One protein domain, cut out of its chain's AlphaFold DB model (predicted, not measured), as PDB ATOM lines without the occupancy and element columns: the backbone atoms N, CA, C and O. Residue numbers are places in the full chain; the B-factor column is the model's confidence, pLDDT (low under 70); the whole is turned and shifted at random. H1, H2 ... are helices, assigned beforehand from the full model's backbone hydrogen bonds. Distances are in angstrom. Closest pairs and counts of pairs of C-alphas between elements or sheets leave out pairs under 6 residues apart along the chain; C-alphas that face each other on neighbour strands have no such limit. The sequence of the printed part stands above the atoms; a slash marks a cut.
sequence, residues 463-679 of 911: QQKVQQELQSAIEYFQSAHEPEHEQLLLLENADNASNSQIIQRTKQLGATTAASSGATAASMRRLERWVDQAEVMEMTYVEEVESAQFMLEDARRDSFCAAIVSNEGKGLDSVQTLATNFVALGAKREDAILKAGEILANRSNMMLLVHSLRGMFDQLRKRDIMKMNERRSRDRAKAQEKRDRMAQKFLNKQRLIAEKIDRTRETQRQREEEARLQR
ATOM      1  N   GLN A 463     -46.259  -2.175  45.224       85.12
ATOM      2  CA  GLN A 463     -45.522  -1.216  44.393       85.12
ATOM      3  C   GLN A 463     -44.770  -0.178  45.238       85.12
ATOM      4  O   GLN A 463     -43.571   0.026  45.046       85.12
ATOM      5  N   GLN A 464     -45.426   0.419  46.233       83.25
ATOM      6  CA  GLN A 464     -44.788   1.385  47.136       83.25
ATOM      7  C   GLN A 464     -43.704   0.754  48.010       83.25
ATOM      8  O   GLN A 464     -42.646   1.349  48.201       83.25
ATOM      9  N   LYS A 465     -43.935  -0.467  48.505       87.19
ATOM     10  CA  LYS A 465     -42.925  -1.203  49.272       87.19
ATOM     11  C   LYS A 465     -41.663  -1.438  48.442       87.19
ATOM     12  O   LYS A 465     -40.562  -1.218  48.935       87.19
ATOM     13  N   VAL A 466     -41.817  -1.851  47.184       88.25
ATOM     14  CA  VAL A 466     -40.680  -2.040  46.271       88.25
ATOM     15  C   VAL A 466     -39.974  -0.713  45.993       88.25
ATOM     16  O   VAL A 466     -38.749  -0.688  45.999       88.25
ATOM     17  N   GLN A 467     -40.707   0.391  45.820       86.44
ATOM     18  CA  GLN A 467     -40.108   1.718  45.628       86.44
ATOM     19  C   GLN A 467     -39.271   2.165  46.841       86.44
ATOM     20  O   GLN A 467     -38.140   2.611  46.664       86.44
ATOM     21  N   GLN A 468     -39.781   2.001  48.067       87.62
ATOM     22  CA  GLN A 468     -39.057   2.347  49.301       87.62
ATOM     23  C   GLN A 468     -37.806   1.482  49.506       87.62
ATOM     24  O   GLN A 468     -36.727   1.990  49.813       87.62
ATOM     25  N   GLU A 469     -37.925   0.169  49.307       89.75
ATOM     26  CA  GLU A 469     -36.788  -0.751  49.415       89.75
ATOM     27  C   GLU A 469     -35.727  -0.457  48.346       89.75
ATOM     28  O   GLU A 469     -34.528  -0.511  48.628       89.75
ATOM     29  N   LEU A 470     -36.148  -0.076  47.138       88.44
ATOM     30  CA  LEU A 470     -35.255   0.335  46.063       88.44
ATOM     31  C   LEU A 470     -34.521   1.642  46.392       88.44
ATOM     32  O   LEU A 470     -33.310   1.694  46.200       88.44
ATOM     33  N   GLN A 471     -35.207   2.656  46.935       88.19
ATOM     34  CA  GLN A 471     -34.570   3.884  47.437       88.19
ATOM     35  C   GLN A 471     -33.491   3.557  48.477       88.19
ATOM     36  O   GLN A 471     -32.346   3.983  48.336       88.19
ATOM     37  N   SER A 472     -33.811   2.704  49.453       88.44
ATOM     38  CA  SER A 472     -32.837   2.277  50.466       88.44
ATOM     39  C   SER A 472     -31.647   1.514  49.861       88.44
ATOM     40  O   SER A 472     -30.507   1.647  50.313       88.44
ATOM     41  N   ALA A 473     -31.885   0.720  48.810       88.00
ATOM     42  CA  ALA A 473     -30.838  -0.012  48.109       88.00
ATOM     43  C   ALA A 473     -29.940   0.922  47.288       88.00
ATOM     44  O   ALA A 473     -28.738   0.670  47.213       88.00
ATOM     45  N   ILE A 474     -30.501   1.986  46.709       87.69
ATOM     46  CA  ILE A 474     -29.763   3.044  46.011       87.69
ATOM     47  C   ILE A 474     -28.844   3.779  46.984       87.69
ATOM     48  O   ILE A 474     -27.655   3.893  46.704       87.69
ATOM     49  N   GLU A 475     -29.355   4.219  48.135       86.62
ATOM     50  CA  GLU A 475     -28.550   4.898  49.162       86.62
ATOM     51  C   GLU A 475     -27.403   4.006  49.651       86.62
ATOM     52  O   GLU A 475     -26.243   4.425  49.707       86.62
ATOM     53  N   TYR A 476     -27.697   2.730  49.927       84.12
ATOM     54  CA  TYR A 476     -26.681   1.757  50.319       84.12
ATOM     55  C   TYR A 476     -25.642   1.534  49.213       84.12
ATOM     56  O   TYR A 476     -24.447   1.442  49.492       84.12
ATOM     57  N   PHE A 477     -26.078   1.471  47.954       83.56
ATOM     58  CA  PHE A 477     -25.190   1.318  46.808       83.56
ATOM     59  C   PHE A 477     -24.281   2.536  46.620       83.56
ATOM     60  O   PHE A 477     -23.075   2.358  46.485       83.56
ATOM     61  N   GLN A 478     -24.830   3.753  46.680       83.12
ATOM     62  CA  GLN A 478     -24.071   5.003  46.583       83.12
ATOM     63  C   GLN A 478     -23.026   5.112  47.698       83.12
ATOM     64  O   GLN A 478     -21.869   5.390  47.408       83.12
ATOM     65  N   SER A 479     -23.391   4.776  48.941       78.31
ATOM     66  CA  SER A 479     -22.443   4.767  50.067       78.31
ATOM     67  C   SER A 479     -21.321   3.728  49.919       78.31
ATOM     68  O   SER A 479     -20.219   3.924  50.417       78.31
ATOM     69  N   ALA A 480     -21.585   2.610  49.230       72.12
ATOM     70  CA  ALA A 480     -20.602   1.552  49.006       72.12
ATOM     71  C   ALA A 480     -19.714   1.798  47.771       72.12
ATOM     72  O   ALA A 480     -18.602   1.276  47.726       72.12
ATOM     73  N   HIS A 481     -20.211   2.542  46.774       67.56
ATOM     74  CA  HIS A 481     -19.518   2.896  45.524       67.56
ATOM     75  C   HIS A 481     -18.940   4.318  45.517       67.56
ATOM     76  O   HIS A 481     -18.443   4.758  44.480       67.56
ATOM     77  N   GLU A 482     -18.994   5.032  46.642       61.53
ATOM     78  CA  GLU A 482     -18.396   6.359  46.775       61.53
ATOM     79  C   GLU A 482     -16.924   6.303  46.319       61.53
ATOM     80  O   GLU A 482     -16.151   5.471  46.816       61.53
ATOM     81  N   PRO A 483     -16.526   7.098  45.308       57.25
ATOM     82  CA  PRO A 483     -15.236   6.926  44.673       57.25
ATOM     83  C   PRO A 483     -14.122   7.274  45.659       57.25
ATOM     84  O   PRO A 483     -14.107   8.351  46.256       57.25
ATOM     85  N   GLU A 484     -13.109   6.407  45.729       52.47
ATOM     86  CA  GLU A 484     -11.849   6.649  46.450       52.47
ATOM     87  C   GLU A 484     -11.207   8.002  46.080       52.47
ATOM     88  O   GLU A 484     -10.365   8.508  46.812       52.47
ATOM     89  N   HIS A 485     -11.627   8.625  44.974       45.09
ATOM     90  CA  HIS A 485     -11.196   9.940  44.522       45.09
ATOM     91  C   HIS A 485     -11.521  11.084  45.499       45.09
ATOM     92  O   HIS A 485     -10.696  11.980  45.631       45.09
ATOM     93  N   GLU A 486     -12.637  11.058  46.238       48.62
ATOM     94  CA  GLU A 486     -12.900  12.079  47.274       48.62
ATOM     95  C   GLU A 486     -12.037  11.863  48.522       48.62
ATOM     96  O   GLU A 486     -11.518  12.817  49.101       48.62
ATOM     97  N   GLN A 487     -11.777  10.607  48.891       51.72
ATOM     98  CA  GLN A 487     -10.844  10.274  49.972       51.72
ATOM     99  C   GLN A 487      -9.386  10.581  49.587       51.72
ATOM    100  O   GLN A 487      -8.591  10.972  50.444       51.72
ATOM    101  N   LEU A 488      -9.040  10.460  48.302       50.50
ATOM    102  CA  LEU A 488      -7.744  10.838  47.737       50.50
ATOM    103  C   LEU A 488      -7.596  12.360  47.575       50.50
ATOM    104  O   LEU A 488      -6.527  12.875  47.877       50.50
ATOM    105  N   LEU A 489      -8.650  13.099  47.214       51.81
ATOM    106  CA  LEU A 489      -8.661  14.573  47.200       51.81
ATOM    107  C   LEU A 489      -8.547  15.166  48.613       51.81
ATOM    108  O   LEU A 489      -7.891  16.187  48.814       51.81
ATOM    109  N   LEU A 490      -9.134  14.511  49.618       55.38
ATOM    110  CA  LEU A 490      -8.936  14.856  51.032       55.38
ATOM    111  C   LEU A 490      -7.508  14.551  51.524       55.38
ATOM    112  O   LEU A 490      -7.053  15.168  52.488       55.38
ATOM    113  N   LEU A 491      -6.794  13.625  50.874       54.34
ATOM    114  CA  LEU A 491      -5.382  13.317  51.136       54.34
ATOM    115  C   LEU A 491      -4.423  14.254  50.387       54.34
ATOM    116  O   LEU A 491      -3.388  14.609  50.943       54.34
ATOM    117  N   GLU A 492      -4.758  14.664  49.162       54.31
ATOM    118  CA  GLU A 492      -3.962  15.590  48.342       54.31
ATOM    119  C   GLU A 492      -4.020  17.026  48.884       54.31
ATOM    120  O   GLU A 492      -3.013  17.720  48.877       54.31
ATOM    121  N   ASN A 493      -5.151  17.437  49.473       56.53
ATOM    122  CA  ASN A 493      -5.294  18.735  50.149       56.53
ATOM    123  C   ASN A 493      -4.692  18.777  51.574       56.53
ATOM    124  O   ASN A 493      -4.774  19.800  52.258       56.53
ATOM    125  N   ALA A 494      -4.114  17.676  52.063       58.69
ATOM    126  CA  ALA A 494      -3.464  17.605  53.369       58.69
ATOM    127  C   ALA A 494      -1.940  17.775  53.226       58.69
ATOM    128  O   ALA A 494      -1.180  16.826  53.422       58.69
ATOM    129  N   ASP A 495      -1.490  19.002  52.946       52.00
ATOM    130  CA  ASP A 495      -0.097  19.398  52.636       52.00
ATOM    131  C   ASP A 495       0.994  19.042  53.687       52.00
ATOM    132  O   ASP A 495       2.165  19.363  53.502       52.00
ATOM    133  N   ASN A 496       0.664  18.351  54.787       56.19
ATOM    134  CA  ASN A 496       1.597  18.008  55.873       56.19
ATOM    135  C   ASN A 496       1.720  16.498  56.179       56.19
ATOM    136  O   ASN A 496       2.342  16.126  57.179       56.19
ATOM    137  N   ALA A 497       1.145  15.601  55.370       55.44
ATOM    138  CA  ALA A 497       1.249  14.158  55.613       55.44
ATOM    139  C   ALA A 497       2.603  13.587  55.138       55.44
ATOM    140  O   ALA A 497       3.003  13.747  53.988       55.44
ATOM    141  N   SER A 498       3.326  12.883  56.019       58.84
ATOM    142  CA  SER A 498       4.626  12.291  55.674       58.84
ATOM    143  C   SER A 498       4.481  11.124  54.685       58.84
ATOM    144  O   SER A 498       3.569  10.303  54.804       58.84
ATOM    145  N   ASN A 499       5.425  10.990  53.741       56.94
ATOM    146  CA  ASN A 499       5.437   9.919  52.725       56.94
ATOM    147  C   ASN A 499       5.258   8.504  53.315       56.94
ATOM    148  O   ASN A 499       4.661   7.636  52.686       56.94
ATOM    149  N   SER A 500       5.716   8.253  54.546       55.00
ATOM    150  CA  SER A 500       5.527   6.971  55.237       55.00
ATOM    151  C   SER A 500       4.087   6.723  55.703       55.00
ATOM    152  O   SER A 500       3.630   5.582  55.659       55.00
ATOM    153  N   GLN A 501       3.356   7.766  56.112       56.97
ATOM    154  CA  GLN A 501       1.932   7.666  56.458       56.97
ATOM    155  C   GLN A 501       1.071   7.462  55.210       56.97
ATOM    156  O   GLN A 501       0.123   6.680  55.255       56.97
ATOM    157  N   ILE A 502       1.445   8.085  54.091       57.88
ATOM    158  CA  ILE A 502       0.805   7.876  52.785       57.88
ATOM    159  C   ILE A 502       1.013   6.424  52.319       57.88
ATOM    160  O   ILE A 502       0.063   5.777  51.893       57.88
ATOM    161  N   ILE A 503       2.214   5.851  52.477       57.56
ATOM    162  CA  ILE A 503       2.506   4.451  52.098       57.56
ATOM    163  C   ILE A 503       1.815   3.426  53.024       57.56
ATOM    164  O   ILE A 503       1.351   2.379  52.565       57.56
ATOM    165  N   GLN A 504       1.715   3.696  54.331       55.59
ATOM    166  CA  GLN A 504       0.968   2.823  55.250       55.59
ATOM    167  C   GLN A 504      -0.544   2.904  55.023       55.59
ATOM    168  O   GLN A 504      -1.202   1.862  55.034       55.59
ATOM    169  N   ARG A 505      -1.093   4.099  54.759       54.28
ATOM    170  CA  ARG A 505      -2.513   4.254  54.418       54.28
ATOM    171  C   ARG A 505      -2.849   3.701  53.043       54.28
ATOM    172  O   ARG A 505      -3.895   3.090  52.934       54.28
ATOM    173  N   THR A 506      -1.983   3.810  52.034       56.59
ATOM    174  CA  THR A 506      -2.207   3.159  50.725       56.59
ATOM    175  C   THR A 506      -2.146   1.634  50.824       56.59
ATOM    176  O   THR A 506      -2.921   0.953  50.161       56.59
ATOM    177  N   LYS A 507      -1.317   1.065  51.716       53.84
ATOM    178  CA  LYS A 507      -1.368  -0.375  52.044       53.84
ATOM    179  C   LYS A 507      -2.618  -0.779  52.831       53.84
ATOM    180  O   LYS A 507      -3.122  -1.876  52.615       53.84
ATOM    181  N   GLN A 508      -3.121   0.075  53.724       49.88
ATOM    182  CA  GLN A 508      -4.399  -0.155  54.407       49.88
ATOM    183  C   GLN A 508      -5.590  -0.011  53.448       49.88
ATOM    184  O   GLN A 508      -6.459  -0.872  53.478       49.88
ATOM    185  N   LEU A 509      -5.570   0.968  52.536       49.25
ATOM    186  CA  LEU A 509      -6.511   1.134  51.421       49.25
ATOM    187  C   LEU A 509      -6.468  -0.076  50.469       49.25
ATOM    188  O   LEU A 509      -7.501  -0.592  50.055       49.25
ATOM    189  N   GLY A 510      -5.275  -0.621  50.209       47.44
ATOM    190  CA  GLY A 510      -5.059  -1.873  49.470       47.44
ATOM    191  C   GLY A 510      -5.596  -3.137  50.168       47.44
ATOM    192  O   GLY A 510      -5.915  -4.125  49.514       47.44
ATOM    193  N   ALA A 511      -5.714  -3.126  51.499       43.03
ATOM    194  CA  ALA A 511      -6.322  -4.212  52.271       43.03
ATOM    195  C   ALA A 511      -7.846  -4.032  52.420       43.03
ATOM    196  O   ALA A 511      -8.587  -5.017  52.436       43.03
ATOM    197  N   THR A 512      -8.334  -2.788  52.477       46.31
ATOM    198  CA  THR A 512      -9.768  -2.471  52.481       46.31
ATOM    199  C   THR A 512     -10.403  -2.601  51.104       46.31
ATOM    200  O   THR A 512     -11.581  -2.904  51.057       46.31
ATOM    201  N   THR A 513      -9.663  -2.474  50.002       46.78
ATOM    202  CA  THR A 513     -10.148  -2.735  48.625       46.78
ATOM    203  C   THR A 513     -10.510  -4.203  48.393       46.78
ATOM    204  O   THR A 513     -11.517  -4.516  47.756       46.78
ATOM    205  N   ALA A 514      -9.757  -5.138  48.981       44.09
ATOM    206  CA  ALA A 514     -10.121  -6.555  48.964       44.09
ATOM    207  C   ALA A 514     -11.393  -6.836  49.793       44.09
ATOM    208  O   ALA A 514     -12.227  -7.641  49.378       44.09
ATOM    209  N   ALA A 515     -11.584  -6.143  50.923       45.78
ATOM    210  CA  ALA A 515     -12.775  -6.262  51.771       45.78
ATOM    211  C   ALA A 515     -14.005  -5.493  51.228       45.78
ATOM    212  O   ALA A 515     -15.135  -5.964  51.370       45.78
ATOM    213  N   SER A 516     -13.802  -4.353  50.558       52.44
ATOM    214  CA  SER A 516     -14.848  -3.534  49.935       52.44
ATOM    215  C   SER A 516     -15.399  -4.194  48.675       52.44
ATOM    216  O   SER A 516     -16.594  -4.077  48.430       52.44
ATOM    217  N   SER A 517     -14.596  -4.993  47.955       57.78
ATOM    218  CA  SER A 517     -15.056  -5.781  46.799       57.78
ATOM    219  C   SER A 517     -16.232  -6.723  47.121       57.78
ATOM    220  O   SER A 517     -17.110  -6.945  46.286       57.78
ATOM    221  N   GLY A 518     -16.296  -7.252  48.350       63.41
ATOM    222  CA  GLY A 518     -17.406  -8.087  48.816       63.41
ATOM    223  C   GLY A 518     -18.660  -7.280  49.167       63.41
ATOM    224  O   GLY A 518     -19.775  -7.719  48.878       63.41
ATOM    225  N   ALA A 519     -18.487  -6.090  49.749       65.38
ATOM    226  CA  ALA A 519     -19.576  -5.183  50.111       65.38
ATOM    227  C   ALA A 519     -20.201  -4.505  48.878       65.38
ATOM    228  O   ALA A 519     -21.429  -4.452  48.768       65.38
ATOM    229  N   THR A 520     -19.384  -4.085  47.907       71.81
ATOM    230  CA  THR A 520     -19.834  -3.526  46.623       71.81
ATOM    231  C   THR A 520     -20.573  -4.578  45.801       71.81
ATOM    232  O   THR A 520     -21.699  -4.324  45.379       71.81
ATOM    233  N   ALA A 521     -20.044  -5.800  45.680       74.00
ATOM    234  CA  ALA A 521     -20.738  -6.897  44.997       74.00
ATOM    235  C   ALA A 521     -22.058  -7.298  45.689       74.00
ATOM    236  O   ALA A 521     -23.037  -7.636  45.019       74.00
ATOM    237  N   ALA A 522     -22.121  -7.255  47.025       77.81
ATOM    238  CA  ALA A 522     -23.353  -7.516  47.771       77.81
ATOM    239  C   ALA A 522     -24.398  -6.400  47.587       77.81
ATOM    240  O   ALA A 522     -25.573  -6.709  47.382       77.81
ATOM    241  N   SER A 523     -23.979  -5.128  47.612       82.94
ATOM    242  CA  SER A 523     -24.847  -3.971  47.343       82.94
ATOM    243  C   SER A 523     -25.393  -3.991  45.911       82.94
ATOM    244  O   SER A 523     -26.591  -3.814  45.712       82.94
ATOM    245  N   MET A 524     -24.550  -4.339  44.933       83.00
ATOM    246  CA  MET A 524     -24.911  -4.472  43.523       83.00
ATOM    247  C   MET A 524     -25.961  -5.565  43.312       83.00
ATOM    248  O   MET A 524     -26.990  -5.311  42.698       83.00
ATOM    249  N   ARG A 525     -25.767  -6.758  43.896       85.25
ATOM    250  CA  ARG A 525     -26.770  -7.841  43.839       85.25
ATOM    251  C   ARG A 525     -28.074  -7.468  44.540       85.25
ATOM    252  O   ARG A 525     -29.133  -7.946  44.148       85.25
ATOM    253  N   ARG A 526     -28.015  -6.679  45.618       86.88
ATOM    254  CA  ARG A 526     -29.211  -6.211  46.332       86.88
ATOM    255  C   ARG A 526     -30.005  -5.226  45.478       86.88
ATOM    256  O   ARG A 526     -31.217  -5.378  45.384       86.88
ATOM    257  N   LEU A 527     -29.320  -4.278  44.843       88.19
ATOM    258  CA  LEU A 527     -29.912  -3.322  43.912       88.19
ATOM    259  C   LEU A 527     -30.502  -4.038  42.686       88.19
ATOM    260  O   LEU A 527     -31.649  -3.795  42.335       88.19
ATOM    261  N   GLU A 528     -29.771  -4.997  42.110       88.56
ATOM    262  CA  GLU A 528     -30.214  -5.821  40.975       88.56
ATOM    263  C   GLU A 528     -31.489  -6.612  41.290       88.56
ATOM    264  O   GLU A 528     -32.439  -6.550  40.523       88.56
ATOM    265  N   ARG A 529     -31.583  -7.256  42.465       91.38
ATOM    266  CA  ARG A 529     -32.813  -7.961  42.879       91.38
ATOM    267  C   ARG A 529     -34.037  -7.049  42.932       91.38
ATOM    268  O   ARG A 529     -35.120  -7.474  42.544       91.38
ATOM    269  N   TRP A 530     -33.890  -5.829  43.447       89.69
ATOM    270  CA  TRP A 530     -35.013  -4.894  43.553       89.69
ATOM    271  C   TRP A 530     -35.375  -4.265  42.208       89.69
ATOM    272  O   TRP A 530     -36.556  -4.037  41.955       89.69
ATOM    273  N   VAL A 531     -34.395  -4.058  41.323       89.88
ATOM    274  CA  VAL A 531     -34.637  -3.678  39.924       89.88
ATOM    275  C   VAL A 531     -35.373  -4.798  39.185       89.88
ATOM    276  O   VAL A 531     -36.409  -4.528  38.587       89.88
ATOM    277  N   ASP A 532     -34.930  -6.051  39.306       88.62
ATOM    278  CA  ASP A 532     -35.604  -7.216  38.717       88.62
ATOM    279  C   ASP A 532     -37.040  -7.348  39.245       88.62
ATOM    280  O   ASP A 532     -37.979  -7.596  38.489       88.62
ATOM    281  N   GLN A 533     -37.244  -7.135  40.547       88.31
ATOM    282  CA  GLN A 533     -38.571  -7.188  41.153       88.31
ATOM    283  C   GLN A 533     -39.471  -6.027  40.695       88.31
ATOM    284  O   GLN A 533     -40.663  -6.238  40.464       88.31
ATOM    285  N   ALA A 534     -38.920  -4.828  40.495       87.19
ATOM    286  CA  ALA A 534     -39.640  -3.705  39.898       87.19
ATOM    287  C   ALA A 534     -39.980  -3.955  38.416       87.19
ATOM    288  O   ALA A 534     -41.071  -3.593  37.971       87.19
ATOM    289  N   GLU A 535     -39.100  -4.621  37.662       85.81
ATOM    290  CA  GLU A 535     -39.356  -5.038  36.278       85.81
ATOM    291  C   GLU A 535     -40.467  -6.090  36.191       85.81
ATOM    292  O   GLU A 535     -41.366  -5.961  35.358       85.81
ATOM    293  N   VAL A 536     -40.467  -7.086  37.085       87.38
ATOM    294  CA  VAL A 536     -41.537  -8.096  37.182       87.38
ATOM    295  C   VAL A 536     -42.895  -7.447  37.473       87.38
ATOM    296  O   VAL A 536     -43.916  -7.919  36.973       87.38
ATOM    297  N   MET A 537     -42.916  -6.342  38.222       83.44
ATOM    298  CA  MET A 537     -44.131  -5.564  38.498       83.44
ATOM    299  C   MET A 537     -44.445  -4.478  37.451       83.44
ATOM    300  O   MET A 537     -45.331  -3.655  37.677       83.44
ATOM    301  N   GLU A 538     -43.751  -4.459  36.305       84.44
ATOM    302  CA  GLU A 538     -43.908  -3.460  35.230       84.44
ATOM    303  C   GLU A 538     -43.734  -1.996  35.710       84.44
ATOM    304  O   GLU A 538     -44.317  -1.065  35.151       84.44
ATOM    305  N   MET A 539     -42.922  -1.762  36.746       81.88
ATOM    306  CA  MET A 539     -42.682  -0.438  37.342       81.88
ATOM    307  C   MET A 539     -41.465   0.296  36.768       81.88
ATOM    308  O   MET A 539     -40.902   1.182  37.407       81.88
ATOM    309  N   THR A 540     -41.050  -0.024  35.542       81.94
ATOM    310  CA  THR A 540     -39.830   0.550  34.936       81.94
ATOM    311  C   THR A 540     -39.868   2.074  34.796       81.94
ATOM    312  O   THR A 540     -38.833   2.714  34.639       81.94
ATOM    313  N   TYR A 541     -41.065   2.659  34.845       79.69
ATOM    314  CA  TYR A 541     -41.314   4.081  34.667       79.69
ATOM    315  C   TYR A 541     -40.948   4.978  35.853       79.69
ATOM    316  O   TYR A 541     -40.952   6.201  35.672       79.69
ATOM    317  N   VAL A 542     -40.714   4.376  37.017       83.19
ATOM    318  CA  VAL A 542     -40.396   5.015  38.297       83.19
ATOM    319  C   VAL A 542     -38.954   5.548  38.264       83.19
ATOM    320  O   VAL A 542     -38.052   4.851  37.796       83.19
ATOM    321  N   GLU A 543     -38.731   6.781  38.725       82.62
ATOM    322  CA  GLU A 543     -37.435   7.482  38.607       82.62
ATOM    323  C   GLU A 543     -36.312   6.758  39.363       82.62
ATOM    324  O   GLU A 543     -35.167   6.695  38.916       82.62
ATOM    325  N   GLU A 544     -36.648   6.127  40.479       83.94
ATOM    326  CA  GLU A 544     -35.712   5.367  41.293       83.94
ATOM    327  C   GLU A 544     -35.225   4.116  40.556       83.94
ATOM    328  O   GLU A 544     -34.030   3.827  40.568       83.94
ATOM    329  N   VAL A 545     -36.104   3.428  39.819       84.19
ATOM    330  CA  VAL A 545     -35.730   2.280  38.969       84.19
ATOM    331  C   VAL A 545     -34.812   2.729  37.845       84.19
ATOM    332  O   VAL A 545     -33.829   2.054  37.545       84.19
ATOM    333  N   GLU A 546     -35.084   3.896  37.265       82.88
ATOM    334  CA  GLU A 546     -34.213   4.506  36.269       82.88
ATOM    335  C   GLU A 546     -32.818   4.785  36.834       82.88
ATOM    336  O   GLU A 546     -31.822   4.365  36.238       82.88
ATOM    337  N   SER A 547     -32.739   5.429  37.996       84.69
ATOM    338  CA  SER A 547     -31.464   5.727  38.647       84.69
ATOM    339  C   SER A 547     -30.693   4.450  39.009       84.69
ATOM    340  O   SER A 547     -29.494   4.359  38.743       84.69
ATOM    341  N   ALA A 548     -31.378   3.426  39.528       85.50
ATOM    342  CA  ALA A 548     -30.792   2.142  39.896       85.50
ATOM    343  C   ALA A 548     -30.262   1.377  38.676       85.50
ATOM    344  O   ALA A 548     -29.148   0.857  38.718       85.50
ATOM    345  N   GLN A 549     -31.019   1.339  37.574       84.31
ATOM    346  CA  GLN A 549     -30.572   0.743  36.311       84.31
ATOM    347  C   GLN A 549     -29.329   1.455  35.771       84.31
ATOM    348  O   GLN A 549     -28.372   0.789  35.373       84.31
ATOM    349  N   PHE A 550     -29.303   2.791  35.811       82.19
ATOM    350  CA  PHE A 550     -28.124   3.559  35.411       82.19
ATOM    351  C   PHE A 550     -26.906   3.251  36.285       82.19
ATOM    352  O   PHE A 550     -25.834   3.001  35.743       82.19
ATOM    353  N   MET A 551     -27.073   3.208  37.609       81.31
ATOM    354  CA  MET A 551     -26.000   2.875  38.553       81.31
ATOM    355  C   MET A 551     -25.469   1.445  38.365       81.31
ATOM    356  O   MET A 551     -24.260   1.227  38.409       81.31
ATOM    357  N   LEU A 552     -26.346   0.471  38.096       81.94
ATOM    358  CA  LEU A 552     -25.942  -0.906  37.793       81.94
ATOM    359  C   LEU A 552     -25.176  -1.007  36.471       81.94
ATOM    360  O   LEU A 552     -24.191  -1.741  36.394       81.94
ATOM    361  N   GLU A 553     -25.612  -0.294  35.430       78.12
ATOM    362  CA  GLU A 553     -24.891  -0.252  34.157       78.12
ATOM    363  C   GLU A 553     -23.516   0.406  34.298       78.12
ATOM    364  O   GLU A 553     -22.551  -0.099  33.720       78.12
ATOM    365  N   ASP A 554     -23.413   1.491  35.068       77.44
ATOM    366  CA  ASP A 554     -22.149   2.195  35.303       77.44
ATOM    367  C   ASP A 554     -21.174   1.318  36.096       77.44
ATOM    368  O   ASP A 554     -20.059   1.067  35.650       77.44
ATOM    369  N   ALA A 555     -21.632   0.675  37.173       76.31
ATOM    370  CA  ALA A 555     -20.794  -0.243  37.941       76.31
ATOM    371  C   ALA A 555     -20.406  -1.521  37.180       76.31
ATOM    372  O   ALA A 555     -19.297  -2.041  37.352       76.31
ATOM    373  N   ARG A 556     -21.263  -2.041  36.285       75.62
ATOM    374  CA  ARG A 556     -20.877  -3.128  35.358       75.62
ATOM    375  C   ARG A 556     -19.773  -2.681  34.396       75.62
ATOM    376  O   ARG A 556     -18.924  -3.494  34.037       75.62
ATOM    377  N   ARG A 557     -19.764  -1.413  33.978       70.44
ATOM    378  CA  ARG A 557     -18.703  -0.855  33.127       70.44
ATOM    379  C   ARG A 557     -17.427  -0.618  33.910       70.44
ATOM    380  O   ARG A 557     -16.379  -1.047  33.446       70.44
ATOM    381  N   ASP A 558     -17.511  -0.020  35.091       71.00
ATOM    382  CA  ASP A 558     -16.345   0.252  35.931       71.00
ATOM    383  C   ASP A 558     -15.667  -1.039  36.374       71.00
ATOM    384  O   ASP A 558     -14.452  -1.172  36.242       71.00
ATOM    385  N   SER A 559     -16.439  -2.052  36.778       69.12
ATOM    386  CA  SER A 559     -15.897  -3.387  37.060       69.12
ATOM    387  C   SER A 559     -15.269  -4.041  35.824       69.12
ATOM    388  O   SER A 559     -14.242  -4.708  35.946       69.12
ATOM    389  N   PHE A 560     -15.821  -3.825  34.627       66.12
ATOM    390  CA  PHE A 560     -15.246  -4.327  33.377       66.12
ATOM    391  C   PHE A 560     -13.945  -3.609  32.994       66.12
ATOM    392  O   PHE A 560     -12.958  -4.259  32.647       66.12
ATOM    393  N   CYS A 561     -13.912  -2.278  33.080       66.56
ATOM    394  CA  CYS A 561     -12.721  -1.469  32.841       66.56
ATOM    395  C   CYS A 561     -11.628  -1.788  33.866       66.56
ATOM    396  O   CYS A 561     -10.483  -2.010  33.473       66.56
ATOM    397  N   ALA A 562     -11.984  -1.909  35.147       65.25
ATOM    398  CA  ALA A 562     -11.078  -2.362  36.193       65.25
ATOM    399  C   ALA A 562     -10.550  -3.771  35.896       65.25
ATOM    400  O   ALA A 562      -9.345  -3.971  35.953       65.25
ATOM    401  N   ALA A 563     -11.400  -4.716  35.480       62.81
ATOM    402  CA  ALA A 563     -10.977  -6.072  35.128       62.81
ATOM    403  C   ALA A 563     -10.052  -6.127  33.900       62.81
ATOM    404  O   ALA A 563      -9.167  -6.979  33.858       62.81
ATOM    405  N   ILE A 564     -10.225  -5.241  32.912       59.81
ATOM    406  CA  ILE A 564      -9.302  -5.115  31.770       59.81
ATOM    407  C   ILE A 564      -7.938  -4.579  32.219       59.81
ATOM    408  O   ILE A 564      -6.914  -5.022  31.704       59.81
ATOM    409  N   VAL A 565      -7.924  -3.620  33.147       58.84
ATOM    410  CA  VAL A 565      -6.701  -2.957  33.623       58.84
ATOM    411  C   VAL A 565      -5.963  -3.804  34.671       58.84
ATOM    412  O   VAL A 565      -4.736  -3.804  34.691       58.84
ATOM    413  N   SER A 566      -6.685  -4.546  35.517       57.47
ATOM    414  CA  SER A 566      -6.133  -5.320  36.635       57.47
ATOM    415  C   SER A 566      -5.745  -6.753  36.267       57.47
ATOM    416  O   SER A 566      -4.854  -7.316  36.901       57.47
ATOM    417  N   ASN A 567      -6.387  -7.369  35.263       52.91
ATOM    418  CA  ASN A 567      -5.893  -8.625  34.694       52.91
ATOM    419  C   ASN A 567      -4.867  -8.305  33.614       52.91
ATOM    420  O   ASN A 567      -5.214  -8.084  32.455       52.91
ATOM    421  N   GLU A 568      -3.592  -8.353  33.984       46.41
ATOM    422  CA  GLU A 568      -2.475  -8.347  33.045       46.41
ATOM    423  C   GLU A 568      -2.682  -9.421  31.941       46.41
ATOM    424  O   GLU A 568      -2.501 -10.625  32.134       46.41
ATOM    425  N   GLY A 569      -3.125  -8.977  30.758       50.38
ATOM    426  CA  GLY A 569      -2.981  -9.644  29.457       50.38
ATOM    427  C   GLY A 569      -3.981 -10.741  29.065       50.38
ATOM    428  O   GLY A 569      -4.433 -10.752  27.923       50.38
ATOM    429  N   LYS A 570      -4.382 -11.648  29.962       52.59
ATOM    430  CA  LYS A 570      -4.976 -12.939  29.527       52.59
ATOM    431  C   LYS A 570      -6.380 -12.865  28.904       52.59
ATOM    432  O   LYS A 570      -6.748 -13.740  28.125       52.59
ATOM    433  N   GLY A 571      -7.179 -11.846  29.229       53.69
ATOM    434  CA  GLY A 571      -8.539 -11.679  28.687       53.69
ATOM    435  C   GLY A 571      -8.591 -11.049  27.287       53.69
ATOM    436  O   GLY A 571      -9.576 -11.231  26.565       53.69
ATOM    437  N   LEU A 572      -7.524 -10.343  26.901       57.44
ATOM    438  CA  LEU A 572      -7.381  -9.611  25.638       57.44
ATOM    439  C   LEU A 572      -6.671 -10.425  24.547       57.44
ATOM    440  O   LEU A 572      -6.570  -9.950  23.422       57.44
ATOM    441  N   ASP A 573      -6.178 -11.627  24.850       59.50
ATOM    442  CA  ASP A 573      -5.349 -12.404  23.922       59.50
ATOM    443  C   ASP A 573      -6.149 -13.150  22.842       59.50
ATOM    444  O   ASP A 573      -5.563 -13.613  21.864       59.50
ATOM    445  N   SER A 574      -7.482 -13.239  22.956       69.56
ATOM    446  CA  SER A 574      -8.314 -13.877  21.933       69.56
ATOM    447  C   SER A 574      -9.545 -13.049  21.562       69.56
ATOM    448  O   SER A 574     -10.234 -12.489  22.417       69.56
ATOM    449  N   VAL A 575      -9.867 -13.025  20.262       71.06
ATOM    450  CA  VAL A 575     -11.082 -12.379  19.731       71.06
ATOM    451  C   VAL A 575     -12.322 -12.986  20.380       71.06
ATOM    452  O   VAL A 575     -13.298 -12.292  20.629       71.06
ATOM    453  N   GLN A 576     -12.270 -14.278  20.695       73.44
ATOM    454  CA  GLN A 576     -13.386 -15.027  21.246       73.44
ATOM    455  C   GLN A 576     -13.683 -14.634  22.694       73.44
ATOM    456  O   GLN A 576     -14.845 -14.400  22.998       73.44
ATOM    457  N   THR A 577     -12.666 -14.480  23.549       73.00
ATOM    458  CA  THR A 577     -12.838 -14.024  24.945       73.00
ATOM    459  C   THR A 577     -13.297 -12.572  25.018       73.00
ATOM    460  O   THR A 577     -14.185 -12.229  25.799       73.00
ATOM    461  N   LEU A 578     -12.748 -11.716  24.155       71.56
ATOM    462  CA  LEU A 578     -13.143 -10.313  24.077       71.56
ATOM    463  C   LEU A 578     -14.570 -10.156  23.519       71.56
ATOM    464  O   LEU A 578     -15.373  -9.402  24.065       71.56
ATOM    465  N   ALA A 579     -14.928 -10.928  22.492       72.69
ATOM    466  CA  ALA A 579     -16.280 -10.952  21.947       72.69
ATOM    467  C   ALA A 579     -17.293 -11.535  22.938       72.69
ATOM    468  O   ALA A 579     -18.390 -10.998  23.049       72.69
ATOM    469  N   THR A 580     -16.953 -12.590  23.692       75.75
ATOM    470  CA  THR A 580     -17.842 -13.114  24.745       75.75
ATOM    471  C   THR A 580     -18.070 -12.090  25.847       75.75
ATOM    472  O   THR A 580     -19.188 -11.980  26.341       75.75
ATOM    473  N   ASN A 581     -17.058 -11.284  26.170       69.62
ATOM    474  CA  ASN A 581     -17.191 -10.195  27.128       69.62
ATOM    475  C   ASN A 581     -18.055  -9.045  26.583       69.62
ATOM    476  O   ASN A 581     -18.930  -8.553  27.290       69.62
ATOM    477  N   PHE A 582     -17.905  -8.659  25.311       69.31
ATOM    478  CA  PHE A 582     -18.800  -7.675  24.684       69.31
ATOM    479  C   PHE A 582     -20.240  -8.180  24.548       69.31
ATOM    480  O   PHE A 582     -21.180  -7.402  24.698       69.31
ATOM    481  N   VAL A 583     -20.433  -9.479  24.316       71.81
ATOM    482  CA  VAL A 583     -21.758 -10.113  24.349       71.81
ATOM    483  C   VAL A 583     -22.342 -10.085  25.761       71.81
ATOM    484  O   VAL A 583     -23.522  -9.774  25.909       71.81
ATOM    485  N   ALA A 584     -21.531 -10.327  26.794       66.56
ATOM    486  CA  ALA A 584     -21.953 -10.200  28.192       66.56
ATOM    487  C   ALA A 584     -22.359  -8.759  28.562       66.56
ATOM    488  O   ALA A 584     -23.208  -8.562  29.426       66.56
ATOM    489  N   LEU A 585     -21.818  -7.761  27.858       61.91
ATOM    490  CA  LEU A 585     -22.168  -6.340  27.976       61.91
ATOM    491  C   LEU A 585     -23.331  -5.911  27.056       61.91
ATOM    492  O   LEU A 585     -23.640  -4.727  26.969       61.91
ATOM    493  N   GLY A 586     -23.979  -6.849  26.356       61.78
ATOM    494  CA  GLY A 586     -25.182  -6.587  25.554       61.78
ATOM    495  C   GLY A 586     -24.944  -6.274  24.069       61.78
ATOM    496  O   GLY A 586     -25.890  -5.926  23.346       61.78
ATOM    497  N   ALA A 587     -23.715  -6.408  23.560       65.50
ATOM    498  CA  ALA A 587     -23.447  -6.305  22.126       65.50
ATOM    499  C   ALA A 587     -23.987  -7.533  21.367       65.50
ATOM    500  O   ALA A 587     -24.004  -8.655  21.874       65.50
ATOM    501  N   LYS A 588     -24.434  -7.337  20.117       74.81
ATOM    502  CA  LYS A 588     -24.808  -8.470  19.256       74.81
ATOM    503  C   LYS A 588     -23.565  -9.308  18.983       74.81
ATOM    504  O   LYS A 588     -22.501  -8.751  18.744       74.81
ATOM    505  N   ARG A 589     -23.709 -10.635  18.974       75.19
ATOM    506  CA  ARG A 589     -22.583 -11.570  18.818       75.19
ATOM    507  C   ARG A 589     -21.757 -11.304  17.557       75.19
ATOM    508  O   ARG A 589     -20.540 -11.369  17.618       75.19
ATOM    509  N   GLU A 590     -22.411 -10.953  16.456       76.50
ATOM    510  CA  GLU A 590     -21.761 -10.623  15.181       76.50
ATOM    511  C   GLU A 590     -20.945  -9.324  15.276       76.50
ATOM    512  O   GLU A 590     -19.742  -9.339  15.022       76.50
ATOM    513  N   ASP A 591     -21.553  -8.234  15.757       69.81
ATOM    514  CA  ASP A 591     -20.883  -6.937  15.955       69.81
ATOM    515  C   ASP A 591     -19.753  -7.017  16.998       69.81
ATOM    516  O   ASP A 591     -18.722  -6.357  16.870       69.81
ATOM    517  N   ALA A 592     -19.943  -7.843  18.031       72.38
ATOM    518  CA  ALA A 592     -18.982  -8.082  19.100       72.38
ATOM    519  C   ALA A 592     -17.728  -8.797  18.591       72.38
ATOM    520  O   ALA A 592     -16.625  -8.412  18.964       72.38
ATOM    521  N   ILE A 593     -17.884  -9.810  17.731       78.12
ATOM    522  CA  ILE A 593     -16.761 -10.529  17.109       78.12
ATOM    523  C   ILE A 593     -15.999  -9.605  16.157       78.12
ATOM    524  O   ILE A 593     -14.768  -9.570  16.189       78.12
ATOM    525  N   LEU A 594     -16.722  -8.827  15.349       75.94
ATOM    526  CA  LEU A 594     -16.137  -7.936  14.347       75.94
ATOM    527  C   LEU A 594     -15.325  -6.808  15.007       75.94
ATOM    528  O   LEU A 594     -14.162  -6.597  14.660       75.94
ATOM    529  N   LYS A 595     -15.881  -6.165  16.041       71.38
ATOM    530  CA  LYS A 595     -15.170  -5.139  16.820       71.38
ATOM    531  C   LYS A 595     -14.062  -5.715  17.701       71.38
ATOM    532  O   LYS A 595     -13.020  -5.085  17.841       71.38
ATOM    533  N   ALA A 596     -14.239  -6.911  18.270       73.19
ATOM    534  CA  ALA A 596     -13.163  -7.583  18.999       73.19
ATOM    535  C   ALA A 596     -11.960  -7.879  18.089       73.19
ATOM    536  O   ALA A 596     -10.821  -7.716  18.523       73.19
ATOM    537  N   GLY A 597     -12.205  -8.252  16.826       73.19
ATOM    538  CA  GLY A 597     -11.170  -8.410  15.804       73.19
ATOM    539  C   GLY A 597     -10.460  -7.097  15.459       73.19
ATOM    540  O   GLY A 597      -9.234  -7.067  15.389       73.19
ATOM    541  N   GLU A 598     -11.209  -6.002  15.316       72.94
ATOM    542  CA  GLU A 598     -10.668  -4.657  15.054       72.94
ATOM    543  C   GLU A 598      -9.784  -4.139  16.205       72.94
ATOM    544  O   GLU A 598      -8.705  -3.586  15.984       72.94
ATOM    545  N   ILE A 599     -10.209  -4.368  17.450       68.38
ATOM    546  CA  ILE A 599      -9.477  -3.974  18.662       68.38
ATOM    547  C   ILE A 599      -8.176  -4.778  18.810       68.38
ATOM    548  O   ILE A 599      -7.137  -4.210  19.146       68.38
ATOM    549  N   LEU A 600      -8.209  -6.081  18.513       70.56
ATOM    550  CA  LEU A 600      -7.023  -6.944  18.527       70.56
ATOM    551  C   LEU A 600      -6.030  -6.614  17.405       70.56
ATOM    552  O   LEU A 600      -4.822  -6.687  17.631       70.56
ATOM    553  N   ALA A 601      -6.514  -6.202  16.231       66.94
ATOM    554  CA  ALA A 601      -5.667  -5.758  15.126       66.94
ATOM    555  C   ALA A 601      -4.929  -4.437  15.432       66.94
ATOM    556  O   ALA A 601      -3.800  -4.247  14.983       66.94
ATOM    557  N   ASN A 602      -5.518  -3.556  16.251       65.19
ATOM    558  CA  ASN A 602      -4.959  -2.249  16.638       65.19
ATOM    559  C   ASN A 602      -4.189  -2.254  17.981       65.19
ATOM    560  O   ASN A 602      -3.909  -1.194  18.549       65.19
ATOM    561  N   ARG A 603      -3.805  -3.436  18.491       61.91
ATOM    562  CA  ARG A 603      -3.159  -3.654  19.807       61.91
ATOM    563  C   ARG A 603      -1.870  -2.846  20.043       61.91
ATOM    564  O   ARG A 603      -1.512  -2.618  21.195       61.91
ATOM    565  N   SER A 604      -1.170  -2.405  18.996       58.62
ATOM    566  CA  SER A 604       0.104  -1.675  19.115       58.62
ATOM    567  C   SER A 604      -0.035  -0.225  19.596       58.62
ATOM    568  O   SER A 604       0.972   0.385  19.949       58.62
ATOM    569  N   ASN A 605      -1.253   0.333  19.650       65.88
ATOM    570  CA  ASN A 605      -1.486   1.709  20.086       65.88
ATOM    571  C   ASN A 605      -2.564   1.782  21.181       65.88
ATOM    572  O   ASN A 605      -3.761   1.898  20.915       65.88
ATOM    573  N   MET A 606      -2.116   1.723  22.438       63.06
ATOM    574  CA  MET A 606      -2.974   1.668  23.628       63.06
ATOM    575  C   MET A 606      -3.935   2.866  23.734       63.06
ATOM    576  O   MET A 606      -5.074   2.707  24.162       63.06
ATOM    577  N   MET A 607      -3.524   4.049  23.264       63.19
ATOM    578  CA  MET A 607      -4.364   5.253  23.254       63.19
ATOM    579  C   MET A 607      -5.542   5.132  22.272       63.19
ATOM    580  O   MET A 607      -6.670   5.516  22.586       63.19
ATOM    581  N   LEU A 608      -5.294   4.549  21.096       66.00
ATOM    582  CA  LEU A 608      -6.296   4.309  20.052       66.00
ATOM    583  C   LEU A 608      -7.290   3.215  20.468       66.00
ATOM    584  O   LEU A 608      -8.489   3.334  20.214       66.00
ATOM    585  N   LEU A 609      -6.803   2.192  21.174       67.12
ATOM    586  CA  LEU A 609      -7.615   1.119  21.746       67.12
ATOM    587  C   LEU A 609      -8.586   1.650  22.812       67.12
ATOM    588  O   LEU A 609      -9.780   1.358  22.751       67.12
ATOM    589  N   VAL A 610      -8.113   2.498  23.729       67.50
ATOM    590  CA  VAL A 610      -8.962   3.144  24.747       67.50
ATOM    591  C   VAL A 610     -10.008   4.063  24.104       67.50
ATOM    592  O   VAL A 610     -11.178   4.014  24.484       67.50
ATOM    593  N   HIS A 611      -9.634   4.858  23.095       69.00
ATOM    594  CA  HIS A 611     -10.576   5.738  22.392       69.00
ATOM    595  C   HIS A 611     -11.646   4.952  21.606       69.00
ATOM    596  O   HIS A 611     -12.825   5.309  21.637       69.00
ATOM    597  N   SER A 612     -11.262   3.858  20.938       70.25
ATOM    598  CA  SER A 612     -12.189   2.982  20.203       70.25
ATOM    599  C   SER A 612     -13.166   2.254  21.135       70.25
ATOM    600  O   SER A 612     -14.378   2.257  20.895       70.25
ATOM    601  N   LEU A 613     -12.668   1.711  22.253       69.44
ATOM    602  CA  LEU A 613     -13.505   1.109  23.292       69.44
ATOM    603  C   LEU A 613     -14.503   2.121  23.853       69.44
ATOM    604  O   LEU A 613     -15.697   1.831  23.907       69.44
ATOM    605  N   ARG A 614     -14.046   3.333  24.191       72.94
ATOM    606  CA  ARG A 614     -14.906   4.405  24.711       72.94
ATOM    607  C   ARG A 614     -16.021   4.773  23.726       72.94
ATOM    608  O   ARG A 614     -17.188   4.789  24.108       72.94
ATOM    609  N   GLY A 615     -15.689   4.950  22.445       74.44
ATOM    610  CA  GLY A 615     -16.678   5.226  21.398       74.44
ATOM    611  C   GLY A 615     -17.702   4.099  21.203       74.44
ATOM    612  O   GLY A 615     -18.886   4.364  20.982       74.44
ATOM    613  N   MET A 616     -17.288   2.833  21.326       73.19
ATOM    614  CA  MET A 616     -18.207   1.691  21.291       73.19
ATOM    615  C   MET A 616     -19.139   1.666  22.509       73.19
ATOM    616  O   MET A 616     -20.347   1.465  22.345       73.19
ATOM    617  N   PHE A 617     -18.604   1.895  23.709       71.00
ATOM    618  CA  PHE A 617     -19.389   1.951  24.940       71.00
ATOM    619  C   PHE A 617     -20.426   3.071  24.915       71.00
ATOM    620  O   PHE A 617     -21.555   2.867  25.368       71.00
ATOM    621  N   ASP A 618     -20.090   4.217  24.326       75.19
ATOM    622  CA  ASP A 618     -21.022   5.330  24.150       75.19
ATOM    623  C   ASP A 618     -22.141   5.001  23.149       75.19
ATOM    624  O   ASP A 618     -23.298   5.375  23.357       75.19
ATOM    625  N   GLN A 619     -21.843   4.254  22.081       77.50
ATOM    626  CA  GLN A 619     -22.860   3.782  21.132       77.50
ATOM    627  C   GLN A 619     -23.803   2.744  21.754       77.50
ATOM    628  O   GLN A 619     -25.020   2.839  21.573       77.50
ATOM    629  N   LEU A 620     -23.263   1.778  22.506       71.88
ATOM    630  CA  LEU A 620     -24.064   0.789  23.234       71.88
ATOM    631  C   LEU A 620     -24.952   1.476  24.278       71.88
ATOM    632  O   LEU A 620     -26.157   1.232  24.297       71.88
ATOM    633  N   ARG A 621     -24.396   2.443  25.025       73.56
ATOM    634  CA  ARG A 621     -25.140   3.279  25.983       73.56
ATOM    635  C   ARG A 621     -26.354   3.941  25.341       73.56
ATOM    636  O   ARG A 621     -27.464   3.809  25.839       73.56
ATOM    637  N   LYS A 622     -26.164   4.638  24.216       80.31
ATOM    638  CA  LYS A 622     -27.260   5.345  23.530       80.31
ATOM    639  C   LYS A 622     -28.375   4.393  23.097       80.31
ATOM    640  O   LYS A 622     -29.551   4.721  23.235       80.31
ATOM    641  N   ARG A 623     -28.012   3.212  22.589       78.44
ATOM    642  CA  ARG A 623     -28.974   2.202  22.134       78.44
ATOM    643  C   ARG A 623     -29.767   1.601  23.295       78.44
ATOM    644  O   ARG A 623     -30.971   1.389  23.156       78.44
ATOM    645  N   ASP A 624     -29.107   1.315  24.410       73.44
ATOM    646  CA  ASP A 624     -29.750   0.670  25.552       73.44
ATOM    647  C   ASP A 624     -30.622   1.672  26.332       73.44
ATOM    648  O   ASP A 624     -31.773   1.352  26.625       73.44
ATOM    649  N   ILE A 625     -30.192   2.936  26.472       77.94
ATOM    650  CA  ILE A 625     -31.037   4.041  26.973       77.94
ATOM    651  C   ILE A 625     -32.295   4.215  26.120       77.94
ATOM    652  O   ILE A 625     -33.395   4.350  26.656       77.94
ATOM    653  N   MET A 626     -32.167   4.192  24.788       80.19
ATOM    654  CA  MET A 626     -33.321   4.317  23.892       80.19
ATOM    655  C   MET A 626     -34.322   3.172  24.101       80.19
ATOM    656  O   MET A 626     -35.523   3.419  24.201       80.19
ATOM    657  N   LYS A 627     -33.838   1.928  24.228       83.38
ATOM    658  CA  LYS A 627     -34.692   0.761  24.509       83.38
ATOM    659  C   LYS A 627     -35.342   0.831  25.885       83.38
ATOM    660  O   LYS A 627     -36.507   0.458  26.008       83.38
ATOM    661  N   MET A 628     -34.612   1.279  26.907       76.06
ATOM    662  CA  MET A 628     -35.166   1.472  28.246       76.06
ATOM    663  C   MET A 628     -36.264   2.534  28.223       76.06
ATOM    664  O   MET A 628     -37.377   2.250  28.650       76.06
ATOM    665  N   ASN A 629     -36.022   3.700  27.621       82.56
ATOM    666  CA  ASN A 629     -37.022   4.765  27.513       82.56
ATOM    667  C   ASN A 629     -38.279   4.336  26.748       82.56
ATOM    668  O   ASN A 629     -39.391   4.691  27.138       82.56
ATOM    669  N   GLU A 630     -38.131   3.532  25.695       85.88
ATOM    670  CA  GLU A 630     -39.275   2.980  24.973       85.88
ATOM    671  C   GLU A 630     -40.103   2.033  25.859       85.88
ATOM    672  O   GLU A 630     -41.327   2.171  25.920       85.88
ATOM    673  N   ARG A 631     -39.451   1.118  26.595       83.00
ATOM    674  CA  ARG A 631     -40.121   0.241  27.578       83.00
ATOM    675  C   ARG A 631     -40.837   1.060  28.648       83.00
ATOM    676  O   ARG A 631     -42.021   0.838  28.868       83.00
ATOM    677  N   ARG A 632     -40.179   2.082  29.200       83.19
ATOM    678  CA  ARG A 632     -40.760   3.001  30.188       83.19
ATOM    679  C   ARG A 632     -41.997   3.697  29.651       83.19
ATOM    680  O   ARG A 632     -43.011   3.740  30.331       83.19
ATOM    681  N   SER A 633     -41.939   4.220  28.426       84.12
ATOM    682  CA  SER A 633     -43.090   4.882  27.801       84.12
ATOM    683  C   SER A 633     -44.281   3.931  27.651       84.12
ATOM    684  O   SER A 633     -45.414   4.310  27.950       84.12
ATOM    685  N   ARG A 634     -44.019   2.668  27.287       87.50
ATOM    686  CA  ARG A 634     -45.041   1.620  27.187       87.50
ATOM    687  C   ARG A 634     -45.609   1.241  28.550       87.50
ATOM    688  O   ARG A 634     -46.824   1.119  28.673       87.50
ATOM    689  N   ASP A 635     -44.769   1.097  29.564       85.00
ATOM    690  CA  ASP A 635     -45.208   0.740  30.913       85.00
ATOM    691  C   ASP A 635     -45.966   1.901  31.589       85.00
ATOM    692  O   ASP A 635     -46.998   1.660  32.211       85.00
ATOM    693  N   ARG A 636     -45.571   3.168  31.353       81.69
ATOM    694  CA  ARG A 636     -46.350   4.371  31.738       81.69
ATOM    695  C   ARG A 636     -47.748   4.342  31.132       81.69
ATOM    696  O   ARG A 636     -48.731   4.498  31.853       81.69
ATOM    697  N   ALA A 637     -47.835   4.110  29.822       87.06
ATOM    698  CA  ALA A 637     -49.110   4.057  29.117       87.06
ATOM    699  C   ALA A 637     -49.999   2.913  29.635       87.06
ATOM    700  O   ALA A 637     -51.173   3.132  29.929       87.06
ATOM    701  N   LYS A 638     -49.434   1.712  29.833       87.81
ATOM    702  CA  LYS A 638     -50.155   0.573  30.423       87.81
ATOM    703  C   LYS A 638     -50.649   0.869  31.838       87.81
ATOM    704  O   LYS A 638     -51.771   0.495  32.174       87.81
ATOM    705  N   ALA A 639     -49.831   1.500  32.681       80.94
ATOM    706  CA  ALA A 639     -50.206   1.834  34.053       80.94
ATOM    707  C   ALA A 639     -51.361   2.845  34.084       80.94
ATOM    708  O   ALA A 639     -52.320   2.657  34.835       80.94
ATOM    709  N   GLN A 640     -51.312   3.870  33.228       83.12
ATOM    710  CA  GLN A 640     -52.390   4.847  33.091       83.12
ATOM    711  C   GLN A 640     -53.679   4.193  32.577       83.12
ATOM    712  O   GLN A 640     -54.733   4.344  33.190       83.12
ATOM    713  N   GLU A 641     -53.587   3.348  31.549       86.94
ATOM    714  CA  GLU A 641     -54.743   2.624  31.020       86.94
ATOM    715  C   GLU A 641     -55.356   1.660  32.055       86.94
ATOM    716  O   GLU A 641     -56.579   1.540  32.158       86.94
ATOM    717  N   LYS A 642     -54.531   0.983  32.871       84.06
ATOM    718  CA  LYS A 642     -55.013   0.154  33.989       84.06
ATOM    719  C   LYS A 642     -55.800   0.998  35.003       84.06
ATOM    720  O   LYS A 642     -56.876   0.561  35.415       84.06
ATOM    721  N   ARG A 643     -55.314   2.193  35.371       77.50
ATOM    722  CA  ARG A 643     -56.011   3.120  36.290       77.50
ATOM    723  C   ARG A 643     -57.355   3.571  35.721       77.50
ATOM    724  O   ARG A 643     -58.372   3.422  36.399       77.50
ATOM    725  N   ASP A 644     -57.380   4.002  34.463       82.25
ATOM    726  CA  ASP A 644     -58.604   4.465  33.800       82.25
ATOM    727  C   ASP A 644     -59.648   3.344  33.702       82.25
ATOM    728  O   ASP A 644     -60.820   3.536  34.036       82.25
ATOM    729  N   ARG A 645     -59.222   2.125  33.343       83.94
ATOM    730  CA  ARG A 645     -60.100   0.943  33.317       83.94
ATOM    731  C   ARG A 645     -60.667   0.611  34.699       83.94
ATOM    732  O   ARG A 645     -61.800   0.138  34.785       83.94
ATOM    733  N   MET A 646     -59.907   0.803  35.780       77.50
ATOM    734  CA  MET A 646     -60.394   0.560  37.145       77.50
ATOM    735  C   MET A 646     -61.401   1.620  37.589       77.50
ATOM    736  O   MET A 646     -62.462   1.250  38.093       77.50
ATOM    737  N   ALA A 647     -61.119   2.900  37.339       76.06
ATOM    738  CA  ALA A 647     -62.044   3.994  37.627       76.06
ATOM    739  C   ALA A 647     -63.368   3.821  36.862       76.06
ATOM    740  O   ALA A 647     -64.445   3.880  37.452       76.06
ATOM    741  N   GLN A 648     -63.300   3.481  35.571       80.62
ATOM    742  CA  GLN A 648     -64.488   3.194  34.763       80.62
ATOM    743  C   GLN A 648     -65.264   1.973  35.271       80.62
ATOM    744  O   GLN A 648     -66.491   2.009  35.318       80.62
ATOM    745  N   LYS A 649     -64.584   0.891  35.677       81.50
ATOM    746  CA  LYS A 649     -65.252  -0.283  36.269       81.50
ATOM    747  C   LYS A 649     -65.975   0.067  37.563       81.50
ATOM    748  O   LYS A 649     -67.072  -0.440  37.776       81.50
ATOM    749  N   PHE A 650     -65.379   0.908  38.403       73.19
ATOM    750  CA  PHE A 650     -65.993   1.357  39.646       73.19
ATOM    751  C   PHE A 650     -67.254   2.187  39.384       73.19
ATOM    752  O   PHE A 650     -68.332   1.803  39.839       73.19
ATOM    753  N   LEU A 651     -67.149   3.223  38.546       74.38
ATOM    754  CA  LEU A 651     -68.286   4.067  38.160       74.38
ATOM    755  C   LEU A 651     -69.403   3.261  37.482       74.38
ATOM    756  O   LEU A 651     -70.578   3.433  37.794       74.38
ATOM    757  N   ASN A 652     -69.056   2.337  36.578       77.44
ATOM    758  CA  ASN A 652     -70.043   1.478  35.922       77.44
ATOM    759  C   ASN A 652     -70.738   0.545  36.915       77.44
ATOM    760  O   ASN A 652     -71.939   0.329  36.790       77.44
ATOM    761  N   LYS A 653     -70.022  -0.002  37.904       75.00
ATOM    762  CA  LYS A 653     -70.648  -0.834  38.938       75.00
ATOM    763  C   LYS A 653     -71.589  -0.033  39.825       75.00
ATOM    764  O   LYS A 653     -72.693  -0.501  40.066       75.00
ATOM    765  N   GLN A 654     -71.208   1.174  40.237       65.62
ATOM    766  CA  GLN A 654     -72.109   2.064  40.975       65.62
ATOM    767  C   GLN A 654     -73.376   2.374  40.170       65.62
ATOM    768  O   GLN A 654     -74.482   2.214  40.683       65.62
ATOM    769  N   ARG A 655     -73.231   2.717  38.882       69.81
ATOM    770  CA  ARG A 655     -74.376   2.949  37.987       69.81
ATOM    771  C   ARG A 655     -75.257   1.714  37.829       69.81
ATOM    772  O   ARG A 655     -76.469   1.849  37.863       69.81
ATOM    773  N   LEU A 656     -74.672   0.524  37.695       68.50
ATOM    774  CA  LEU A 656     -75.433  -0.726  37.597       68.50
ATOM    775  C   LEU A 656     -76.179  -1.056  38.892       68.50
ATOM    776  O   LEU A 656     -77.286  -1.578  38.819       68.50
ATOM    777  N   ILE A 657     -75.604  -0.761  40.062       64.19
ATOM    778  CA  ILE A 657     -76.291  -0.927  41.349       64.19
ATOM    779  C   ILE A 657     -77.478   0.038  41.424       64.19
ATOM    780  O   ILE A 657     -78.589  -0.405  41.709       64.19
ATOM    781  N   ALA A 658     -77.275   1.317  41.092       62.25
ATOM    782  CA  ALA A 658     -78.345   2.313  41.052       62.25
ATOM    783  C   ALA A 658     -79.455   1.929  40.054       62.25
ATOM    784  O   ALA A 658     -80.624   1.874  40.418       62.25
ATOM    785  N   GLU A 659     -79.092   1.546  38.828       63.62
ATOM    786  CA  GLU A 659     -80.045   1.118  37.798       63.62
ATOM    787  C   GLU A 659     -80.779  -0.173  38.194       63.62
ATOM    788  O   GLU A 659     -81.966  -0.329  37.911       63.62
ATOM    789  N   LYS A 660     -80.107  -1.110  38.874       63.78
ATOM    790  CA  LYS A 660     -80.748  -2.327  39.389       63.78
ATOM    791  C   LYS A 660     -81.777  -1.983  40.461       63.78
ATOM    792  O   LYS A 660     -82.871  -2.541  40.409       63.78
ATOM    793  N   ILE A 661     -81.457  -1.059  41.371       55.88
ATOM    794  CA  ILE A 661     -82.397  -0.544  42.376       55.88
ATOM    795  C   ILE A 661     -83.602   0.109  41.678       55.88
ATOM    796  O   ILE A 661     -84.746  -0.234  41.980       55.88
ATOM    797  N   ASP A 662     -83.378   0.957  40.675       56.94
ATOM    798  CA  ASP A 662     -84.462   1.632  39.950       56.94
ATOM    799  C   ASP A 662     -85.342   0.665  39.144       56.94
ATOM    800  O   ASP A 662     -86.569   0.739  39.221       56.94
ATOM    801  N   ARG A 663     -84.764  -0.334  38.467       51.91
ATOM    802  CA  ARG A 663     -85.546  -1.392  37.797       51.91
ATOM    803  C   ARG A 663     -86.356  -2.229  38.788       51.91
ATOM    804  O   ARG A 663     -87.487  -2.624  38.488       51.91
ATOM    805  N   THR A 664     -85.817  -2.509  39.976       51.19
ATOM    806  CA  THR A 664     -86.602  -3.182  41.023       51.19
ATOM    807  C   THR A 664     -87.752  -2.306  41.526       51.19
ATOM    808  O   THR A 664     -88.849  -2.825  41.721       51.19
ATOM    809  N   ARG A 665     -87.567  -0.981  41.614       54.94
ATOM    810  CA  ARG A 665     -88.638  -0.026  41.955       54.94
ATOM    811  C   ARG A 665     -89.725   0.036  40.878       54.94
ATOM    812  O   ARG A 665     -90.910   0.031  41.201       54.94
ATOM    813  N   GLU A 666     -89.359   0.063  39.598       53.66
ATOM    814  CA  GLU A 666     -90.327   0.097  38.491       53.66
ATOM    815  C   GLU A 666     -91.163  -1.184  38.412       53.66
ATOM    816  O   GLU A 666     -92.385  -1.125  38.271       53.66
ATOM    817  N   THR A 667     -90.527  -2.347  38.563       54.38
ATOM    818  CA  THR A 667     -91.240  -3.634  38.565       54.38
ATOM    819  C   THR A 667     -92.160  -3.793  39.779       54.38
ATOM    820  O   THR A 667     -93.228  -4.395  39.655       54.38
ATOM    821  N   GLN A 668     -91.805  -3.221  40.935       47.62
ATOM    822  CA  GLN A 668     -92.697  -3.143  42.097       47.62
ATOM    823  C   GLN A 668     -93.905  -2.240  41.830       47.62
ATOM    824  O   GLN A 668     -95.036  -2.681  42.025       47.62
ATOM    825  N   ARG A 669     -93.692  -1.028  41.298       58.03
ATOM    826  CA  ARG A 669     -94.785  -0.103  40.945       58.03
ATOM    827  C   ARG A 669     -95.766  -0.722  39.956       58.03
ATOM    828  O   ARG A 669     -96.972  -0.618  40.153       58.03
ATOM    829  N   GLN A 670     -95.267  -1.430  38.943       60.34
ATOM    830  CA  GLN A 670     -96.120  -2.132  37.978       60.34
ATOM    831  C   GLN A 670     -96.987  -3.205  38.648       60.34
ATOM    832  O   GLN A 670     -98.191  -3.256  38.411       60.34
ATOM    833  N   ARG A 671     -96.413  -4.015  39.545       57.59
ATOM    834  CA  ARG A 671     -97.177  -5.036  40.285       57.59
ATOM    835  C   ARG A 671     -98.213  -4.425  41.226       57.59
ATOM    836  O   ARG A 671     -99.304  -4.971  41.371       57.59
ATOM    837  N   GLU A 672     -97.900  -3.296  41.854       58.91
ATOM    838  CA  GLU A 672     -98.852  -2.579  42.701       58.91
ATOM    839  C   GLU A 672     -99.999  -1.967  41.900       58.91
ATOM    840  O   GLU A 672    -101.152  -2.042  42.326       58.91
ATOM    841  N   GLU A 673     -99.714  -1.382  40.739       61.56
ATOM    842  CA  GLU A 673    -100.743  -0.871  39.836       61.56
ATOM    843  C   GLU A 673    -101.645  -2.001  39.333       61.56
ATOM    844  O   GLU A 673    -102.870  -1.871  39.387       61.56
ATOM    845  N   GLU A 674    -101.072  -3.143  38.947       65.69
ATOM    846  CA  GLU A 674    -101.829  -4.338  38.565       65.69
ATOM    847  C   GLU A 674    -102.706  -4.852  39.715       65.69
ATOM    848  O   GLU A 674    -103.893  -5.112  39.512       65.69
ATOM    849  N   ALA A 675    -102.181  -4.915  40.941       66.69
ATOM    850  CA  ALA A 675    -102.949  -5.319  42.118       66.69
ATOM    851  C   ALA A 675    -104.071  -4.318  42.454       66.69
ATOM    852  O   ALA A 675    -105.186  -4.720  42.796       66.69
ATOM    853  N   ARG A 676    -103.823  -3.007  42.322       71.00
ATOM    854  CA  ARG A 676    -104.849  -1.961  42.499       71.00
ATOM    855  C   ARG A 676    -105.948  -2.085  41.448       71.00
ATOM    856  O   ARG A 676    -107.126  -1.933  41.777       71.00
ATOM    857  N   LEU A 677    -105.586  -2.372  40.199       69.44
ATOM    858  CA  LEU A 677    -106.549  -2.609  39.125       69.44
ATOM    859  C   LEU A 677    -107.367  -3.882  39.375       69.44
ATOM    860  O   LEU A 677    -108.584  -3.856  39.184       69.44
ATOM    861  N   GLN A 678    -106.742  -4.956  39.863       73.19
ATOM    862  CA  GLN A 678    -107.435  -6.194  40.228       73.19
ATOM    863  C   GLN A 678    -108.439  -5.975  41.369       73.19
ATOM    864  O   GLN A 678    -109.601  -6.344  41.213       73.19
ATOM    865  N   ARG A 679    -108.056  -5.276  42.447       72.38
ATOM    866  CA  ARG A 679    -108.976  -4.953  43.557       72.38
ATOM    867  C   ARG A 679    -110.160  -4.106  43.103       72.38
ATOM    868  O   ARG A 679    -111.298  -4.428  43.418       72.38
TER     869      ARG A 679
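This is residues 463 to 679 of the 911 residues of an uncharacterized protein of Phytophthora parasitica (strain INRA-310) (UniProt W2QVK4). One very long helix, H7, makes the longest axis; its residues 640 to 679 stick out as an arm from a loose body of six shorter helices. In that body H1, H3 and H4 form a small up-and-down bundle, each running against the one before, and the pair H5 and H6 sits near the first residues of H7. The printed part has 217 residues with seven named helices, H1 to H7, and no named strand: all helix. It is extended, with a radius of gyration of the C-alphas of 30.3 A and spans of 114 by 48 by 25 A.

H7, residues 606 to 679, is 108.1 A long, from C-alpha 606 at (-2.974, 1.668, 23.628) to C-alpha 679 at (-108.976, -4.953, 43.557). H6 is residues 589 to 601 and H5 575 to 584. H4, residues 543 to 566, measures 33.9 A; H3, 499 to 536, 52.7 A, with a kink of 39 degrees near residue 514. H2 is 484 to 492; H1, 463 to 481, begins at (-45.522, -1.216, 44.393).

H7 and H6 form a hairpin but only just touch, with 3 pairs of C-alphas within 8 A, closest Ile 599 and Leu 609 at 6.2 A. H6 touches H5, C-alphas 592 and 579 being closest at 4.9 A. H4 is near H7. H1 touches H3 through residues 516 to 534 of H3 alone, closest C-alphas 477 and 523, 5.3 A, at a shallow tilt of 17 degrees, opposite ways. Every O i to N i+4 pair is within hydrogen-bond range except in H3, 30 of 34.

The C-alphas of Asn 499 and Arg 679 are farthest apart, 115.7 A. The printed part has no cut and no long link. Mean pLDDT is 70.5; residues 481 to 519 and 654 to 675 are among those under 70.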